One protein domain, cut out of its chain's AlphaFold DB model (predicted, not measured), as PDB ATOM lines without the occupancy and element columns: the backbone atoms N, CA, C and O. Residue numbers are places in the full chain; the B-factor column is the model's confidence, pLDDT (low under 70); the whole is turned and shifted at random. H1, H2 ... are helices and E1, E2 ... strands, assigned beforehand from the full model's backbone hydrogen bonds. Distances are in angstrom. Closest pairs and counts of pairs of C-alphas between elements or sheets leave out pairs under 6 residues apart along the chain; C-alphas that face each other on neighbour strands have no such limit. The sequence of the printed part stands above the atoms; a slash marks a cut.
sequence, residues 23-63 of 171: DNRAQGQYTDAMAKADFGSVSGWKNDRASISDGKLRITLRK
ATOM      1  N   ASP A  23      -0.008  67.784 -48.395       94.31
ATOM      2  CA  ASP A  23       0.271  67.939 -46.954       94.31
ATOM      3  C   ASP A  23      -0.308  66.791 -46.107       94.31
ATOM      4  O   ASP A  23       0.265  66.382 -45.101       94.31
ATOM      5  N   ASN A  24      -1.427  66.215 -46.556       93.44
ATOM      6  CA  ASN A  24      -2.102  65.094 -45.894       93.44
ATOM      7  C   ASN A  24      -1.573  63.716 -46.325       93.44
ATOM      8  O   ASN A  24      -2.186  62.688 -46.020       93.44
ATOM      9  N   ARG A  25      -0.480  63.657 -47.093       96.00
ATOM     10  CA  ARG A  25       0.109  62.399 -47.557       96.00
ATOM     11  C   ARG A  25       1.360  62.068 -46.748       96.00
ATOM     12  O   ARG A  25       2.250  62.896 -46.584       96.00
ATOM     13  N   ALA A  26       1.448  60.824 -46.286       96.75
ATOM     14  CA  ALA A  26       2.636  60.329 -45.601       96.75
ATOM     15  C   ALA A  26       3.850  60.267 -46.545       96.75
ATOM     16  O   ALA A  26       3.709  60.018 -47.745       96.75
ATOM     17  N   GLN A  27       5.044  60.441 -45.974       98.00
ATOM     18  CA  GLN A  27       6.318  60.235 -46.660       98.00
ATOM     19  C   GLN A  27       6.384  58.825 -47.267       98.00
ATOM     20  O   GLN A  27       6.040  57.843 -46.608       98.00
ATOM     21  N   GLY A  28       6.894  58.710 -48.495       98.06
ATOM     22  CA  GLY A  28       7.106  57.415 -49.146       98.06
ATOM     23  C   GLY A  28       6.375  57.281 -50.472       98.06
ATOM     24  O   GLY A  28       6.168  58.262 -51.179       98.06
ATOM     25  N   GLN A  29       6.054  56.054 -50.875       98.56
ATOM     26  CA  GLN A  29       5.494  55.784 -52.198       98.56
ATOM     27  C   GLN A  29       4.123  56.453 -52.395       98.56
ATOM     28  O   GLN A  29       3.255  56.368 -51.533       98.56
ATOM     29  N   TYR A  30       3.913  57.058 -53.568       98.56
ATOM     30  CA  TYR A  30       2.639  57.657 -53.960       98.56
ATOM     31  C   TYR A  30       2.026  56.877 -55.129       98.56
ATOM     32  O   TYR A  30       2.460  56.965 -56.282       98.56
ATOM     33  N   THR A  31       1.042  56.043 -54.803       98.31
ATOM     34  CA  THR A  31       0.486  55.040 -55.719       98.31
ATOM     35  C   THR A  31      -0.551  55.624 -56.676       98.31
ATOM     36  O   THR A  31      -1.075  56.718 -56.471       98.31
ATOM     37  N   ASP A  32      -0.897  54.865 -57.715       98.06
ATOM     38  CA  ASP A  32      -1.987  55.190 -58.631       98.06
ATOM     39  C   ASP A  32      -3.323  55.361 -57.896       98.06
ATOM     40  O   ASP A  32      -4.095  56.238 -58.256       98.06
ATOM     41  N   ALA A  33      -3.592  54.575 -56.851       98.06
ATOM     42  CA  ALA A  33      -4.786  54.708 -56.025       98.06
ATOM     43  C   ALA A  33      -4.813  56.056 -55.291       98.06
ATOM     44  O   ALA A  33      -5.846  56.724 -55.275       98.06
ATOM     45  N   MET A  34      -3.675  56.496 -54.744       98.19
ATOM     46  CA  MET A  34      -3.557  57.822 -54.129       98.19
ATOM     47  C   MET A  34      -3.742  58.931 -55.169       98.19
ATOM     48  O   MET A  34      -4.533  59.847 -54.952       98.19
ATOM     49  N   ALA A  35      -3.106  58.793 -56.334       98.12
ATOM     50  CA  ALA A  35      -3.270  59.713 -57.453       98.12
ATOM     51  C   ALA A  35      -4.726  59.781 -57.945       98.12
ATOM     52  O   ALA A  35      -5.241  60.868 -58.180       98.12
ATOM     53  N   LYS A  36      -5.434  58.649 -58.047       97.56
ATOM     54  CA  LYS A  36      -6.870  58.612 -58.372       97.56
ATOM     55  C   LYS A  36      -7.700  59.317 -57.304       97.56
ATOM     56  O   LYS A  36      -8.616  60.044 -57.663       97.56
ATOM     57  N   ALA A  37      -7.373  59.151 -56.023       96.75
ATOM     58  CA  ALA A  37      -8.085  59.841 -54.949       96.75
ATOM     59  C   ALA A  37      -7.922  61.371 -55.044       96.75
ATOM     60  O   ALA A  37      -8.900  62.099 -54.907       96.75
ATOM     61  N   ASP A  38      -6.712  61.854 -55.345       96.69
ATOM     62  CA  ASP A  38      -6.436  63.296 -55.411       96.69
ATOM     63  C   ASP A  38      -6.939  63.913 -56.726       96.69
ATOM     64  O   ASP A  38      -7.649  64.921 -56.737       96.69
ATOM     65  N   PHE A  39      -6.626  63.297 -57.866       96.31
ATOM     66  CA  PHE A  39      -6.939  63.824 -59.197       96.31
ATOM     67  C   PHE A  39      -8.323  63.409 -59.720       96.31
ATOM     68  O   PHE A  39      -8.816  64.000 -60.679       96.31
ATOM     69  N   GLY A  40      -8.984  62.436 -59.096       95.12
ATOM     70  CA  GLY A  40     -10.248  61.839 -59.545       95.12
ATOM     71  C   GLY A  40     -10.043  60.742 -60.592       95.12
ATOM     72  O   GLY A  40     -10.501  59.616 -60.424       95.12
ATOM     73  N   SER A  41      -9.308  61.040 -61.664       93.75
ATOM     74  CA  SER A  41      -8.908  60.042 -62.661       93.75
ATOM     75  C   SER A  41      -7.435  60.193 -63.012       93.75
ATOM     76  O   SER A  41      -6.937  61.306 -63.137       93.75
ATOM     77  N   VAL A  42      -6.734  59.075 -63.189       96.75
ATOM     78  CA  VAL A  42      -5.386  59.063 -63.769       96.75
ATOM     79  C   VAL A  42      -5.210  57.846 -64.666       96.75
ATOM     80  O   VAL A  42      -5.675  56.749 -64.355       96.75
ATOM     81  N   SER A  43      -4.501  58.033 -65.774       96.81
ATOM     82  CA  SER A  43      -4.051  56.966 -66.672       96.81
ATOM     83  C   SER A  43      -2.558  57.114 -66.924       96.81
ATOM     84  O   SER A  43      -2.125  58.236 -67.158       96.81
ATOM     85  N   GLY A  44      -1.792  56.020 -66.937       96.69
ATOM     86  CA  GLY A  44      -0.342  56.062 -67.189       96.69
ATOM     87  C   GLY A  44       0.526  56.327 -65.950       96.69
ATOM     88  O   GLY A  44       1.734  56.519 -66.082       96.69
ATOM     89  N   TRP A  45      -0.066  56.303 -64.748       98.25
ATOM     90  CA  TRP A  45       0.675  56.418 -63.487       98.25
ATOM     91  C   TRP A  45       1.662  55.254 -63.301       98.25
ATOM     92  O   TRP A  45       1.370  54.119 -63.682       98.25
ATOM     93  N   LYS A  46       2.831  55.524 -62.707       98.00
ATOM     94  CA  LYS A  46       3.869  54.519 -62.417       98.00
ATOM     95  C   LYS A  46       4.255  54.589 -60.940       98.00
ATOM     96  O   LYS A  46       4.978  55.493 -60.528       98.00
ATOM     97  N   ASN A  47       3.760  53.642 -60.143       97.75
ATOM     98  CA  ASN A  47       3.901  53.651 -58.679       97.75
ATOM     99  C   ASN A  47       5.364  53.666 -58.219       97.75
ATOM    100  O   ASN A  47       5.683  54.216 -57.173       97.75
ATOM    101  N   ASP A  48       6.266  53.070 -58.989       97.81
ATOM    102  CA  ASP A  48       7.700  52.988 -58.709       97.81
ATOM    103  C   ASP A  48       8.466  54.293 -58.999       97.81
ATOM    104  O   ASP A  48       9.667  54.369 -58.754       97.81
ATOM    105  N   ARG A  49       7.793  55.317 -59.541       98.25
ATOM    106  CA  ARG A  49       8.406  56.594 -59.946       98.25
ATOM    107  C   ARG A  49       7.802  57.800 -59.243       98.25
ATOM    108  O   ARG A  49       8.258  58.910 -59.492       98.25
ATOM    109  N   ALA A  50       6.808  57.600 -58.382       98.50
ATOM    110  CA  ALA A  50       6.161  58.657 -57.625       98.50
ATOM    111  C   ALA A  50       6.300  58.409 -56.121       98.50
ATOM    112  O   ALA A  50       6.005  57.327 -55.612       98.50
ATOM    113  N   SER A  51       6.730  59.439 -55.403       98.56
ATOM    114  CA  SER A  51       6.850  59.417 -53.947       98.56
ATOM    115  C   SER A  51       6.496  60.775 -53.366       98.56
ATOM    116  O   SER A  51       6.782  61.787 -53.999       98.56
ATOM    117  N   ILE A  52       5.964  60.810 -52.153       98.69
ATOM    118  CA  ILE A  52       5.889  62.022 -51.346       98.69
ATOM    119  C   ILE A  52       7.209  62.208 -50.604       98.69
ATOM    120  O   ILE A  52       7.711  61.275 -49.971       98.69
ATOM    121  N   SER A  53       7.773  63.408 -50.732       97.69
ATOM    122  CA  SER A  53       8.978  63.858 -50.040       97.69
ATOM    123  C   SER A  53       8.752  65.254 -49.475       97.69
ATOM    124  O   SER A  53       8.580  66.194 -50.250       97.69
ATOM    125  N   ASP A  54       8.758  65.397 -48.151       94.88
ATOM    126  CA  ASP A  54       8.596  66.682 -47.445       94.88
ATOM    127  C   ASP A  54       7.346  67.458 -47.900       94.88
ATOM    128  O   ASP A  54       7.428  68.624 -48.313       94.88
ATOM    129  N   GLY A  55       6.204  66.759 -47.915       96.25
ATOM    130  CA  GLY A  55       4.908  67.300 -48.341       96.25
ATOM    131  C   GLY A  55       4.801  67.581 -49.843       96.25
ATOM    132  O   GLY A  55       3.899  68.281 -50.270       96.25
ATOM    133  N   LYS A  56       5.724  67.082 -50.676       98.06
ATOM    134  CA  LYS A  56       5.741  67.358 -52.124       98.06
ATOM    135  C   LYS A  56       5.713  66.074 -52.931       98.06
ATOM    136  O   LYS A  56       6.390  65.102 -52.591       98.06
ATOM    137  N   LEU A  57       5.006  66.088 -54.057       98.56
ATOM    138  CA  LEU A  57       5.106  65.024 -55.049       98.56
ATOM    139  C   LEU A  57       6.472  65.072 -55.746       98.56
ATOM    140  O   LEU A  57       6.788  65.999 -56.488       98.56
ATOM    141  N   ARG A  58       7.272  64.029 -55.541       98.62
ATOM    142  CA  ARG A  58       8.551  63.803 -56.215       98.62
ATOM    143  C   ARG A  58       8.389  62.737 -57.292       98.62
ATOM    144  O   ARG A  58       7.966  61.617 -57.006       98.62
ATOM    145  N   ILE A  59       8.799  63.081 -58.513       98.56
ATOM    146  CA  ILE A  59       8.812  62.184 -59.672       98.56
ATOM    147  C   ILE A  59      10.250  61.781 -59.993       98.56
ATOM    148  O   ILE A  59      11.135  62.627 -60.094       98.56
ATOM    149  N   THR A  60      10.480  60.483 -60.168       98.44
ATOM    150  CA  THR A  60      11.780  59.925 -60.551       98.44
ATOM    151  C   THR A  60      11.863  59.764 -62.063       98.44
ATOM    152  O   THR A  60      10.972  59.174 -62.678       98.44
ATOM    153  N   LEU A  61      12.958  60.247 -62.652       98.50
ATOM    154  CA  LEU A  61      13.337  59.969 -64.035       98.50
ATOM    155  C   LEU A  61      14.414  58.880 -64.036       98.50
ATOM    156  O   LEU A  61      15.490  59.061 -63.467       98.50
ATOM    157  N   ARG A  62      14.124  57.729 -64.644       97.88
ATOM    158  CA  ARG A  62      15.079  56.621 -64.746       97.88
ATOM    159  C   ARG A  62      16.190  56.967 -65.738       97.88
ATOM    160  O   ARG A  62      15.921  57.458 -66.837       97.88
ATOM    161  N   LYS A  63      17.429  56.643 -65.354       96.44
ATOM    162  CA  LYS A  63      18.608  56.701 -66.230       96.44
ATOM    163  C   LYS A  63      18.451  55.763 -67.431       96.44
ATOM    164  O   LYS A  63      17.784  54.736 -67.321       96.44
TER     165      LYS A  63
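What this domain is: This is residues 23 to 63 of the 171 residues of the protein "Hypothetical protein" of Rotaria sp. Silwood1 (UniProt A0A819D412). With little regular structure, this is a small flat piece: a two-stranded hairpin, E1 and E2, and one short helix, H1, set off to one side of it, with loops making up much of the rest. Residues 28 to 29, before H1, pair antiparallel with residues 51 to 52 of E1, and residues 60 to 63 lead away from the hairpin on the side away from H1. The printed part has 41 residues, in the order H1, E1, E2; the class is mixed, with 16 residues in named elements. It is compact, with a radius of gyration of the C-alphas of 10.0 A and spans of 29 by 23 by 10 A.

Where its parts are: E1 is residues 50 to 53, 9.6 A long, from C-alpha 50 at (6.161, 58.657, -57.625). E2 is residues 56 to 59, ending at C-alpha 59 at (8.812, 62.184, -59.672). H1 is residues 32 to 39, 10.0 A long, from C-alpha 32 at (-1.987, 55.190, -58.631).

How they stand to each other: E1 and E2 form an antiparallel hairpin at 144 degrees. N 58 and O 51 are within hydrogen-bond range at 2.8 A. H1 and E2 are apart. In H1 every O i to N i+4 pair is within hydrogen-bond range.

The domain as a whole: The C-alphas farthest apart, those of Asn 24 and Lys 63, are 30.2 A apart. The printed part has no cut. The link from E1 to E2 is tight, that from H1 to E1 short. No printed residue is under 70 in pLDDT.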